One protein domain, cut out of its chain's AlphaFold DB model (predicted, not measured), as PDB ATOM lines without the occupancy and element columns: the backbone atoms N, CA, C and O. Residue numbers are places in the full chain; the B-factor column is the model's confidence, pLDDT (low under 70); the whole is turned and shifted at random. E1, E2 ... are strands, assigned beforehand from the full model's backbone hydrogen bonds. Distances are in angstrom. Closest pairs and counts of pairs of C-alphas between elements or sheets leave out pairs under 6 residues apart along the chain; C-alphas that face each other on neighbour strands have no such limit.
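This is residues 15 to 107 of the 114 residues of the protein "NAD-dependent dehydratase" of Arthrobacter deserti (UniProt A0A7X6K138). Two antiparallel sheets splay apart like the arms of an open V, one made of E1, E2, E3 and E6 and the other of E4, E5 and E9; the chain turns from one to the other where E5 runs on into E6 at 91 degrees. A small third sheet, the hairpin E7 and E8, sits near the corner of the V, and the 10-residue link before it folds back from the far end of E6. The printed part has 93 residues with no named helix and nine named strands, E1 to E9 in order along the chain; the class is all strand. The sheet orders are E1 - E2 - E3 - E6, E4 - E5 - E9 and E7 - E8. The whole is loose, with a radius of gyration of the C-alphas of 15.3 A, and elongated, spanning 44 by 28 by 24 A.

E1, residues 18 to 24, begins at C-alpha 18 (51.900, 24.635, -10.550) and is 20.0 A long. E2, residues 27 to 34, measures 23.4 A, and E3, residues 37 to 44, 23.0 A. E4 is residues 50 to 54, and E5, residues 66 to 72, measures 17.0 A. E6, residues 75 to 80, begins at C-alpha 75 (36.583, 10.777, -24.263) and is 17.4 A long. E7 is residues 91 to 94, E8 residues 97 to 100, and E9 residues 103 to 106, with C-alpha 106 at (33.183, 16.114, -7.728).

E1, E2 and E3 form a meander, each strand the antiparallel neighbour of the one before. The hairpin E1 and E2 has N 20 and O 31 within hydrogen-bond range at 2.9 A, and the hairpin E2 and E3 has N 30 and O 41 at 2.9 A. E6 is antiparallel to E3 at 172 degrees, with N 42 and O 77 2.9 A apart; residues 79 to 80 of E6 also pair antiparallel with residues 83 to 84. In the second sheet, the hairpin E4 and E5 has N 52 and O 68 2.8 A apart, and E5 and E9 have N 71 and O 104 3.0 A apart. In the hairpin E7 and E8, N 92 and O 99 are 2.9 A apart. Between sheets, the closest C-alphas of E5 and E8 are those of Ile 72 and Gly 99, 6.1 A, and those of E3 and E9 are Trp 43 and Gly 103, 6.8 A. E1 and E4 are apart.

The two C-alphas farthest apart are those of Asn 36 and Pro 57, 43.8 A. The printed part has no cut, and the link from E4 to E5, 11 residues, is long. The mean pLDDT of the printed part is 92.6, and no printed residue is under 70.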
ATOM      1  N   ASP A  15      57.921  18.074  -5.953       91.06
ATOM      2  CA  ASP A  15      57.386  19.236  -5.254       91.06
ATOM      3  C   ASP A  15      57.288  20.462  -6.178       91.06
ATOM      4  O   ASP A  15      57.702  20.452  -7.340       91.06
ATOM      5  N   GLY A  16      56.649  21.524  -5.680       93.81
ATOM      6  CA  GLY A  16      56.599  22.813  -6.378       93.81
ATOM      7  C   GLY A  16      55.801  22.825  -7.685       93.81
ATOM      8  O   GLY A  16      55.997  23.727  -8.499       93.81
ATOM      9  N   ALA A  17      54.912  21.852  -7.905       95.62
ATOM     10  CA  ALA A  17      54.075  21.829  -9.096       95.62
ATOM     11  C   ALA A  17      53.089  23.013  -9.118       95.62
ATOM     12  O   ALA A  17      52.414  23.295  -8.126       95.62
ATOM     13  N   SER A  18      52.975  23.681 -10.265       97.25
ATOM     14  CA  SER A  18      51.900  24.635 -10.550       97.25
ATOM     15  C   SER A  18      50.773  23.942 -11.308       97.25
ATOM     16  O   SER A  18      51.045  23.139 -12.205       97.25
ATOM     17  N   PHE A  19      49.531  24.304 -11.000       97.62
ATOM     18  CA  PHE A  19      48.339  23.717 -11.603       97.62
ATOM     19  C   PHE A  19      47.544  24.777 -12.356       97.62
ATOM     20  O   PHE A  19      47.316  25.873 -11.843       97.62
ATOM     21  N   GLU A  20      47.115  24.430 -13.561       98.06
ATOM     22  CA  GLU A  20      46.222  25.234 -14.386       98.06
ATOM     23  C   GLU A  20      45.035  24.387 -14.829       98.06
ATOM     24  O   GLU A  20      45.171  23.201 -15.142       98.06
ATOM     25  N   THR A  21      43.874  25.026 -14.887       97.75
ATOM     26  CA  THR A  21      42.632  24.411 -15.322       97.75
ATOM     27  C   THR A  21      41.966  25.298 -16.356       97.75
ATOM     28  O   THR A  21      41.791  26.496 -16.136       97.75
ATOM     29  N   VAL A  22      41.552  24.697 -17.466       98.00
ATOM     30  CA  VAL A  22      40.869  25.374 -18.567       98.00
ATOM     31  C   VAL A  22      39.593  24.613 -18.911       98.00
ATOM     32  O   VAL A  22      39.618  23.398 -19.094       98.00
ATOM     33  N   LEU A  23      38.483  25.345 -19.021       96.44
ATOM     34  CA  LEU A  23      37.204  24.840 -19.516       96.44
ATOM     35  C   LEU A  23      36.871  25.531 -20.843       96.44
ATOM     36  O   LEU A  23      36.635  26.738 -20.878       96.44
ATOM     37  N   GLU A  24      36.827  24.757 -21.923       97.44
ATOM     38  CA  GLU A  24      36.487  25.211 -23.274       97.44
ATOM     39  C   GLU A  24      35.226  24.488 -23.754       97.44
ATOM     40  O   GLU A  24      35.260  23.338 -24.193       97.44
ATOM     41  N   GLY A  25      34.076  25.158 -23.648       96.19
ATOM     42  CA  GLY A  25      32.787  24.501 -23.864       96.19
ATOM     43  C   GLY A  25      32.567  23.405 -22.820       96.19
ATOM     44  O   GLY A  25      32.483  23.706 -21.633       96.19
ATOM     45  N   ASP A  26      32.500  22.150 -23.266       96.69
ATOM     46  CA  ASP A  26      32.389  20.970 -22.395       96.69
ATOM     47  C   ASP A  26      33.710  20.200 -22.239       96.69
ATOM     48  O   ASP A  26      33.737  19.140 -21.609       96.69
ATOM     49  N   ASP A  27      34.809  20.702 -22.802       97.44
ATOM     50  CA  ASP A  27      36.129  20.104 -22.633       97.44
ATOM     51  C   ASP A  27      36.822  20.715 -21.411       97.44
ATOM     52  O   ASP A  27      37.035  21.924 -21.340       97.44
ATOM     53  N   TRP A  28      37.207  19.869 -20.458       97.50
ATOM     54  CA  TRP A  28      37.958  20.272 -19.268       97.50
ATOM     55  C   TRP A  28      39.390  19.781 -19.382       97.50
ATOM     56  O   TRP A  28      39.618  18.594 -19.614       97.50
ATOM     57  N   THR A  29      40.356  20.676 -19.208       98.06
ATOM     58  CA  THR A  29      41.781  20.355 -19.237       98.06
ATOM     59  C   THR A  29      42.441  20.785 -17.940       98.06
ATOM     60  O   THR A  29      42.295  21.928 -17.519       98.06
ATOM     61  N   GLU A  30      43.212  19.883 -17.342       97.94
ATOM     62  CA  GLU A  30      44.092  20.172 -16.213       97.94
ATOM     63  C   GLU A  30      45.536  19.964 -16.639       97.94
ATOM     64  O   GLU A  30      45.868  18.954 -17.265       97.94
ATOM     65  N   THR A  31      46.399  20.913 -16.292       98.38
ATOM     66  CA  THR A  31      47.839  20.810 -16.508       98.38
ATOM     67  C   THR A  31      48.572  21.003 -15.193       98.38
ATOM     68  O   THR A  31      48.382  22.005 -14.510       98.38
ATOM     69  N   ALA A  32      49.442  20.053 -14.866       97.88
ATOM     70  CA  ALA A  32      50.415  20.165 -13.790       97.88
ATOM     71  C   ALA A  32      51.812  20.335 -14.396       97.88
ATOM     72  O   ALA A  32      52.204  19.562 -15.273       97.88
ATOM     73  N   THR A  33      52.567  21.322 -13.916       97.56
ATOM     74  CA  THR A  33      53.937  21.601 -14.372       97.56
ATOM     75  C   THR A  33      54.877  21.677 -13.178       97.56
ATOM     76  O   THR A  33      54.602  22.418 -12.240       97.56
ATOM     77  N   ALA A  34      55.992  20.946 -13.218       95.88
ATOM     78  CA  ALA A  34      57.043  20.981 -12.200       95.88
ATOM     79  C   ALA A  34      58.421  20.947 -12.879       95.88
ATOM     80  O   ALA A  34      58.779  19.972 -13.543       95.88
ATOM     81  N   GLY A  35      59.195  22.029 -12.754       92.56
ATOM     82  CA  GLY A  35      60.477  22.169 -13.448       92.56
ATOM     83  C   GLY A  35      60.328  22.049 -14.970       92.56
ATOM     84  O   GLY A  35      59.667  22.867 -15.602       92.56
ATOM     85  N   ASN A  36      60.951  21.027 -15.560       92.62
ATOM     86  CA  ASN A  36      60.861  20.711 -16.989       92.62
ATOM     87  C   ASN A  36      59.860  19.583 -17.313       92.62
ATOM     88  O   ASN A  36      59.865  19.079 -18.437       92.62
ATOM     89  N   ARG A  37      59.056  19.152 -16.336       94.94
ATOM     90  CA  ARG A  37      58.065  18.082 -16.473       94.94
ATOM     91  C   ARG A  37      56.669  18.682 -16.571       94.94
ATOM     92  O   ARG A  37      56.346  19.606 -15.822       94.94
ATOM     93  N   SER A  38      55.824  18.122 -17.431       97.12
ATOM     94  CA  SER A  38      54.399  18.462 -17.440       97.12
ATOM     95  C   SER A  38      53.507  17.253 -17.690       97.12
ATOM     96  O   SER A  38      53.874  16.314 -18.400       97.12
ATOM     97  N   ILE A  39      52.317  17.279 -17.096       97.62
ATOM     98  CA  ILE A  39      51.240  16.331 -17.372       97.62
ATOM     99  C   ILE A  39      49.992  17.147 -17.680       97.62
ATOM    100  O   ILE A  39      49.595  17.989 -16.879       97.62
ATOM    101  N   THR A  40      49.371  16.869 -18.821       98.44
ATOM    102  CA  THR A  40      48.088  17.452 -19.216       98.44
ATOM    103  C   THR A  40      47.064  16.340 -19.350       98.44
ATOM    104  O   THR A  40      47.299  15.356 -20.055       98.44
ATOM    105  N   MET A  41      45.926  16.495 -18.685       97.88
ATOM    106  CA  MET A  41      44.783  15.593 -18.770       97.88
ATOM    107  C   MET A  41      43.591  16.359 -19.322       97.88
ATOM    108  O   MET A  41      43.248  17.415 -18.802       97.88
ATOM    109  N   THR A  42      42.947  15.819 -20.355       97.69
ATOM    110  CA  THR A  42      41.754  16.430 -20.947       97.69
ATOM    111  C   THR A  42      40.590  15.454 -20.924       97.69
ATOM    112  O   THR A  42      40.683  14.353 -21.466       97.69
ATOM    113  N   TRP A  43      39.472  15.882 -20.348       97.56
ATOM    114  CA  TRP A  43      38.176  15.222 -20.422       97.56
ATOM    115  C   TRP A  43      37.372  15.884 -21.538       97.56
ATOM    116  O   TRP A  43      37.063  17.070 -21.467       97.56
ATOM    117  N   ARG A  44      37.059  15.120 -22.586       97.12
ATOM    118  CA  ARG A  44      36.421  15.627 -23.809       97.12
ATOM    119  C   ARG A  44      34.908  15.475 -23.738       97.12
ATOM    120  O   ARG A  44      34.425  14.353 -23.572       97.12
ATOM    121  N   GLY A  45      34.168  16.558 -23.929       96.69
ATOM    122  CA  GLY A  45      32.712  16.583 -23.985       96.69
ATOM    123  C   GLY A  45      32.081  16.039 -22.710       96.69
ATOM    124  O   GLY A  45      31.413  15.003 -22.755       96.69
ATOM    125  N   LEU A  46      32.341  16.690 -21.577       95.69
ATOM    126  CA  LEU A  46      31.686  16.395 -20.310       95.69
ATOM    127  C   LEU A  46      30.167  16.511 -20.458       95.69
ATOM    128  O   LEU A  46      29.634  17.568 -20.782       95.69
ATOM    129  N   GLY A  47      29.460  15.419 -20.185       93.56
ATOM    130  CA  GLY A  47      28.004  15.404 -20.169       93.56
ATOM    131  C   GLY A  47      27.404  16.177 -18.995       93.56
ATOM    132  O   GLY A  47      28.112  16.761 -18.166       93.56
ATOM    133  N   GLU A  48      26.076  16.136 -18.920       93.19
ATOM    134  CA  GLU A  48      25.317  16.723 -17.818       93.19
ATOM    135  C   GLU A  48      25.734  16.122 -16.466       93.19
ATOM    136  O   GLU A  48      25.972  14.909 -16.375       93.19
ATOM    137  N   PRO A  49      25.833  16.947 -15.411       93.06
ATOM    138  CA  PRO A  49      26.115  16.462 -14.073       93.06
ATOM    139  C   PRO A  49      24.951  15.629 -13.531       93.06
ATOM    140  O   PRO A  49      23.785  15.987 -13.686       93.06
ATOM    141  N   PHE A  50      25.268  14.548 -12.823       91.00
ATOM    142  CA  PHE A  50      24.287  13.796 -12.042       91.00
ATOM    143  C   PHE A  50      24.839  13.455 -10.661       91.00
ATOM    144  O   PHE A  50      26.010  13.105 -10.507       91.00
ATOM    145  N   ALA A  51      23.979  13.583  -9.652       91.81
ATOM    146  CA  ALA A  51      24.307  13.230  -8.281       91.81
ATOM    147  C   ALA A  51      24.242  11.714  -8.088       91.81
ATOM    148  O   ALA A  51      23.403  11.029  -8.680       91.81
ATOM    149  N   VAL A  52      25.128  11.208  -7.243       88.69
ATOM    150  CA  VAL A  52      25.172   9.810  -6.841       88.69
ATOM    151  C   VAL A  52      25.236   9.740  -5.327       88.69
ATOM    152  O   VAL A  52      25.930  10.528  -4.682       88.69
ATOM    153  N   ASP A  53      24.494   8.781  -4.801       90.50
ATOM    154  CA  ASP A  53      24.458   8.385  -3.404       90.50
ATOM    155  C   ASP A  53      24.726   6.881  -3.408       90.50
ATOM    156  O   ASP A  53      23.938   6.105  -3.958       90.50
ATOM    157  N   VAL A  54      25.907   6.495  -2.928       88.56
ATOM    158  CA  VAL A  54      26.320   5.095  -2.858       88.56
ATOM    159  C   VAL A  54      26.399   4.688  -1.390       88.56
ATOM    160  O   VAL A  54      27.304   5.156  -0.685       88.56
ATOM    161  N   PRO A  55      25.505   3.792  -0.932       88.88
ATOM    162  CA  PRO A  55      25.499   3.307   0.439       88.88
ATOM    163  C   PRO A  55      26.806   2.614   0.827       88.88
ATOM    164  O   PRO A  55      27.496   2.028  -0.012       88.88
ATOM    165  N   GLY A  56      27.091   2.590   2.132       89.38
ATOM    166  CA  GLY A  56      28.274   1.952   2.723       89.38
ATOM    167  C   GLY A  56      28.668   0.615   2.081       89.38
ATOM    168  O   GLY A  56      29.771   0.543   1.535       89.38
ATOM    169  N   PRO A  57      27.785  -0.406   2.059       90.44
ATOM    170  CA  PRO A  57      28.086  -1.730   1.504       90.44
ATOM    171  C   PRO A  57      28.461  -1.761   0.014       90.44
ATOM    172  O   PRO A  57      29.091  -2.720  -0.429       90.44
ATOM    173  N   GLU A  58      28.072  -0.745  -0.759       87.06
ATOM    174  CA  GLU A  58      28.327  -0.639  -2.204       87.06
ATOM    175  C   GLU A  58      29.516   0.280  -2.529       87.06
ATOM    176  O   GLU A  58      30.017   0.293  -3.657       87.06
ATOM    177  N   SER A  59      29.997   1.038  -1.540       85.88
ATOM    178  CA  SER A  59      31.167   1.903  -1.675       85.88
ATOM    179  C   SER A  59      32.452   1.099  -1.898       85.88
ATOM    180  O   SER A  59      32.564  -0.079  -1.554       85.88
ATOM    181  N   GLY A  60      33.493   1.760  -2.413       79.94
ATOM    182  CA  GLY A  60      34.773   1.108  -2.712       79.94
ATOM    183  C   GLY A  60      35.476   0.468  -1.506       79.94
ATOM    184  O   GLY A  60      36.315  -0.409  -1.705       79.94
ATOM    185  N   THR A  61      35.150   0.889  -0.277       85.06
ATOM    186  CA  THR A  61      35.704   0.307   0.960       85.06
ATOM    187  C   THR A  61      34.694  -0.506   1.762       85.06
ATOM    188  O   THR A  61      35.101  -1.251   2.648       85.06
ATOM    189  N   GLY A  62      33.393  -0.365   1.495       88.38
ATOM    190  CA  GLY A  62      32.344  -0.950   2.327       88.38
ATOM    191  C   GLY A  62      32.045  -0.181   3.625       88.38
ATOM    192  O   GLY A  62      31.160  -0.593   4.370       88.38
ATOM    193  N   LEU A  63      32.789   0.890   3.937       86.31
ATOM    194  CA  LEU A  63      32.823   1.500   5.279       86.31
ATOM    195  C   LEU A  63      32.248   2.918   5.358       86.31
ATOM    196  O   LEU A  63      32.113   3.450   6.456       86.31
ATOM    197  N   HIS A  64      31.940   3.543   4.224       83.69
ATOM    198  CA  HIS A  64      31.434   4.912   4.177       83.69
ATOM    199  C   HIS A  64      30.428   5.082   3.048       83.69
ATOM    200  O   HIS A  64      30.530   4.425   2.016       83.69
ATOM    201  N   GLU A  65      29.479   5.988   3.238       88.31
ATOM    202  CA  GLU A  65      28.640   6.466   2.144       88.31
ATOM    203  C   GLU A  65      29.468   7.371   1.225       88.31
ATOM    204  O   GLU A  65      30.356   8.097   1.680       88.31
ATOM    205  N   MET A  66      29.202   7.307  -0.077       87.38
ATOM    206  CA  MET A  66      29.836   8.178  -1.062       87.38
ATOM    207  C   MET A  66      28.774   9.054  -1.717       87.38
ATOM    208  O   MET A  66      27.957   8.571  -2.502       87.38
ATOM    209  N   PHE A  67      28.866  10.353  -1.448       89.62
ATOM    210  CA  PHE A  67      28.108  11.390  -2.136       89.62
ATOM    211  C   PHE A  67      29.020  12.106  -3.128       89.62
ATOM    212  O   PHE A  67      30.076  12.623  -2.760       89.62
ATOM    213  N   ALA A  68      28.629  12.128  -4.398       90.44
ATOM    214  CA  ALA A  68      29.392  12.813  -5.433       90.44
ATOM    215  C   ALA A  68      28.491  13.305  -6.567       90.44
ATOM    216  O   ALA A  68      27.414  12.767  -6.812       90.44
ATOM    217  N   VAL A  69      28.963  14.306  -7.302       92.12
ATOM    218  CA  VAL A  69      28.407  14.706  -8.593       92.12
ATOM    219  C   VAL A  69      29.358  14.240  -9.681       92.12
ATOM    220  O   VAL A  69      30.538  14.588  -9.681       92.12
ATOM    221  N   PHE A  70      28.849  13.452 -10.623       91.94
ATOM    222  CA  PHE A  70      29.624  12.956 -11.750       91.94
ATOM    223  C   PHE A  70      29.300  13.718 -13.029       91.94
ATOM    224  O   PHE A  70      28.135  13.947 -13.342       91.94
ATOM    225  N   ARG A  71      30.336  14.029 -13.811       93.31
ATOM    226  CA  ARG A  71      30.219  14.391 -15.232       93.31
ATOM    227  C   ARG A  71      31.009  13.385 -16.055       93.31
ATOM    228  O   ARG A  71      32.233  13.306 -15.948       93.31
ATOM    229  N   ILE A  72      30.318  12.585 -16.861       94.00
ATOM    230  CA  ILE A  72      30.963  11.572 -17.705       94.00
ATOM    231  C   ILE A  72      31.369  12.208 -19.027       94.00
ATOM    232  O   ILE A  72      30.547  12.822 -19.703       94.00
ATOM    233  N   ALA A  73      32.638  12.059 -19.396       95.19
ATOM    234  CA  ALA A  73      33.163  12.578 -20.648       95.19
ATOM    235  C   ALA A  73      32.820  11.638 -21.815       95.19
ATOM    236  O   ALA A  73      32.593  10.442 -21.631       95.19
ATOM    237  N   ARG A  74      32.836  12.151 -23.044       94.94
ATOM    238  CA  ARG A  74      32.794  11.338 -24.273       94.94
ATOM    239  C   ARG A  74      34.146  10.713 -24.610       94.94
ATOM    240  O   ARG A  74      34.196   9.733 -25.348       94.94
ATOM    241  N   GLY A  75      35.226  11.266 -24.069       95.62
ATOM    242  CA  GLY A  75      36.583  10.777 -24.263       95.62
ATOM    243  C   GLY A  75      37.552  11.365 -23.246       95.62
ATOM    244  O   GLY A  75      37.189  12.210 -22.429       95.62
ATOM    245  N   GLY A  76      38.794  10.907 -23.298       96.19
ATOM    246  CA  GLY A  76      39.849  11.350 -22.403       96.19
ATOM    247  C   GLY A  76      41.209  11.233 -23.068       96.19
ATOM    248  O   GLY A  76      41.446  10.301 -23.841       96.19
ATOM    249  N   GLU A  77      42.088  12.181 -22.773       97.19
ATOM    250  CA  GLU A  77      43.437  12.257 -23.323       97.19
ATOM    251  C   GLU A  77      44.434  12.590 -22.219       97.19
ATOM    252  O   GLU A  77      44.122  13.336 -21.294       97.19
ATOM    253  N   VAL A  78      45.643  12.040 -22.331       97.38
ATOM    254  CA  VAL A  78      46.764  12.363 -21.446       97.38
ATOM    255  C   VAL A  78      47.974  12.687 -22.307       97.38
ATOM    256  O   VAL A  78      48.291  11.946 -23.242       97.38
ATOM    257  N   ALA A  79      48.662  13.776 -21.987       98.19
ATOM    258  CA  ALA A  79      49.957  14.123 -22.547       98.19
ATOM    259  C   ALA A  79      50.988  14.276 -21.428       98.19
ATOM    260  O   ALA A  79      50.685  14.815 -20.368       98.19
ATOM    261  N   VAL A  80      52.207  13.800 -21.680       97.06
ATOM    262  CA  VAL A  80      53.356  13.959 -20.781       97.06
ATOM    263  C   VAL A  80      54.444  14.688 -21.550       97.06
ATOM    264  O   VAL A  80      54.804  14.264 -22.650       97.06
ATOM    265  N   ASP A  81      54.924  15.798 -20.998       96.88
ATOM    266  CA  ASP A  81      55.897  16.701 -21.624       96.88
ATOM    267  C   ASP A  81      55.474  17.108 -23.051       96.88
ATOM    268  O   ASP A  81      56.252  17.060 -24.004       96.88
ATOM    269  N   GLY A  82      54.183  17.415 -23.227       96.69
ATOM    270  CA  GLY A  82      53.587  17.777 -24.520       96.69
ATOM    271  C   GLY A  82      53.347  16.609 -25.490       96.69
ATOM    272  O   GLY A  82      52.749  16.804 -26.548       96.69
ATOM    273  N   ARG A  83      53.754  15.378 -25.154       98.00
ATOM    274  CA  ARG A  83      53.528  14.195 -25.994       98.00
ATOM    275  C   ARG A  83      52.294  13.420 -25.542       98.00
ATOM    276  O   ARG A  83      52.286  12.829 -24.464       98.00
ATOM    277  N   ARG A  84      51.278  13.353 -26.409       97.38
ATOM    278  CA  ARG A  84      50.075  12.531 -26.198       97.38
ATOM    279  C   ARG A  84      50.450  11.054 -26.042       97.38
ATOM    280  O   ARG A  84      51.151  10.494 -26.888       97.38
ATOM    281  N   LEU A  85      49.977  10.430 -24.969       97.25
ATOM    282  CA  LEU A  85      50.148   9.003 -24.726       97.25
ATOM    283  C   LEU A  85      49.182   8.188 -25.605       97.25
ATOM    284  O   LEU A  85      48.071   8.646 -25.888       97.25
ATOM    285  N   PRO A  86      49.576   6.983 -26.056       95.94
ATOM    286  CA  PRO A  86      48.669   6.101 -26.780       95.94
ATOM    287  C   PRO A  86      47.562   5.586 -25.850       95.94
ATOM    288  O   PRO A  86      47.810   5.270 -24.688       95.94
ATOM    289  N   GLY A  87      46.349   5.453 -26.383       93.25
ATOM    290  CA  GLY A  87      45.201   4.917 -25.657       93.25
ATOM    291  C   GLY A  87      43.891   5.579 -26.066       93.25
ATOM    292  O   GLY A  87      43.872   6.559 -26.811       93.25
ATOM    293  N   SER A  88      42.788   5.022 -25.577       92.75
ATOM    294  CA  SER A  88      41.446   5.580 -25.715       92.75
ATOM    295  C   SER A  88      40.625   5.242 -24.481       92.75
ATOM    296  O   SER A  88      40.958   4.325 -23.724       92.75
ATOM    297  N   THR A  89      39.522   5.959 -24.286       94.00
ATOM    298  CA  THR A  89      38.535   5.548 -23.294       94.00
ATOM    299  C   THR A  89      37.835   4.266 -23.722       94.00
ATOM    300  O   THR A  89      37.796   3.915 -24.904       94.00
ATOM    301  N   VAL A  90      37.290   3.560 -22.738       92.88
ATOM    302  CA  VAL A  90      36.451   2.382 -22.943       92.88
ATOM    303  C   VAL A  90      35.104   2.596 -22.278       92.88
ATOM    304  O   VAL A  90      35.021   3.177 -21.195       92.88
ATOM    305  N   GLU A  91      34.045   2.118 -22.915       92.25
ATOM    306  CA  GLU A  91      32.716   2.154 -22.324       92.25
ATOM    307  C   GLU A  91      32.586   1.084 -21.233       92.25
ATOM    308  O   GLU A  91      33.082  -0.036 -21.372       92.25
ATOM    309  N   ARG A  92      31.920   1.431 -20.135       87.44
ATOM    310  CA  ARG A  92      31.680   0.541 -19.000       87.44
ATOM    311  C   ARG A  92      30.336   0.833 -18.350       87.44
ATOM    312  O   ARG A  92      29.808   1.941 -18.458       87.44
ATOM    313  N   ASN A  93      29.812  -0.158 -17.634       85.88
ATOM    314  CA  ASN A  93      28.718   0.085 -16.702       85.88
ATOM    315  C   ASN A  93      29.213   1.069 -15.639       85.88
ATOM    316  O   ASN A  93      30.305   0.901 -15.087       85.88
ATOM    317  N   PHE A  94      28.430   2.107 -15.396       81.56
ATOM    318  CA  PHE A  94      28.745   3.154 -14.446       81.56
ATOM    319  C   PHE A  94      27.489   3.473 -13.644       81.56
ATOM    320  O   PHE A  94      26.570   4.118 -14.151       81.56
ATOM    321  N   LEU A  95      27.451   2.974 -12.405       79.12
ATOM    322  CA  LEU A  95      26.275   3.023 -11.533       79.12
ATOM    323  C   LEU A  95      25.025   2.527 -12.284       79.12
ATOM    324  O   LEU A  95      25.049   1.439 -12.855       79.12
ATOM    325  N   ASN A  96      23.969   3.338 -12.343       72.00
ATOM    326  CA  ASN A  96      22.700   3.005 -12.994       72.00
ATOM    327  C   ASN A  96      22.709   3.205 -14.522       72.00
ATOM    328  O   ASN A  96      21.650   3.199 -15.149       72.00
ATOM    329  N   GLY A  97      23.876   3.413 -15.139       77.12
ATOM    330  CA  GLY A  97      23.987   3.720 -16.563       77.12
ATOM    331  C   GLY A  97      25.236   3.156 -17.239       77.12
ATOM    332  O   GLY A  97      25.928   2.272 -16.731       77.12
ATOM    333  N   ARG A  98      25.516   3.681 -18.435       82.31
ATOM    334  CA  ARG A  98      26.743   3.420 -19.196       82.31
ATOM    335  C   ARG A  98      27.521   4.718 -19.320       82.31
ATOM    336  O   ARG A  98      26.934   5.778 -19.522       82.31
ATOM    337  N   GLY A  99      28.835   4.629 -19.201       84.56
ATOM    338  CA  GLY A  99      29.713   5.782 -19.293       84.56
ATOM    339  C   GLY A  99      31.073   5.409 -19.853       84.56
ATOM    340  O   GLY A  99      31.477   4.245 -19.832       84.56
ATOM    341  N   GLN A 100      31.792   6.406 -20.358       92.50
ATOM    342  CA  GLN A 100      33.182   6.217 -20.747       92.50
ATOM    343  C   GLN A 100      34.074   6.050 -19.526       92.50
ATOM    344  O   GLN A 100      33.731   6.391 -18.391       92.50
ATOM    345  N   SER A 101      35.281   5.556 -19.781       91.19
ATOM    346  CA  SER A 101      36.262   5.378 -18.731       91.19
ATOM    347  C   SER A 101      36.852   6.681 -18.192       91.19
ATOM    348  O   SER A 101      37.546   6.640 -17.172       91.19
ATOM    349  N   ALA A 102      36.551   7.803 -18.849       94.25
ATOM    350  CA  ALA A 102      36.873   9.155 -18.427       94.25
ATOM    351  C   ALA A 102      35.624   9.858 -17.885       94.25
ATOM    352  O   ALA A 102      34.579   9.913 -18.532       94.25
ATOM    353  N   GLY A 103      35.756  10.425 -16.697       91.69
ATOM    354  CA  GLY A 103      34.735  11.238 -16.058       91.69
ATOM    355  C   GLY A 103      35.339  11.980 -14.881       91.69
ATOM    356  O   GLY A 103      36.393  11.585 -14.376       91.69
ATOM    357  N   MET A 104      34.679  13.056 -14.479       92.12
ATOM    358  CA  MET A 104      35.019  13.812 -13.283       92.12
ATOM    359  C   MET A 104      34.078  13.407 -12.158       92.12
ATOM    360  O   MET A 104      32.864  13.344 -12.362       92.12
ATOM    361  N   ALA A 105      34.656  13.132 -10.993       91.19
ATOM    362  CA  ALA A 105      33.938  12.957  -9.741       91.19
ATOM    363  C   ALA A 105      34.186  14.206  -8.897       91.19
ATOM    364  O   ALA A 105      35.327  14.490  -8.540       91.19
ATOM    365  N   ILE A 106      33.131  14.954  -8.609       89.69
ATOM    366  CA  ILE A 106      33.183  16.114  -7.728       89.69
ATOM    367  C   ILE A 106      32.571  15.668  -6.409       89.69
ATOM    368  O   ILE A 106      31.377  15.382  -6.335       89.69
ATOM    369  N   SER A 107      33.399  15.567  -5.381       85.38
ATOM    370  CA  SER A 107      32.982  15.143  -4.050       85.38
ATOM    371  C   SER A 107      33.647  16.012  -3.001       85.38
ATOM    372  O   SER A 107      34.821  16.355  -3.131       85.38
TER     373      SER A 107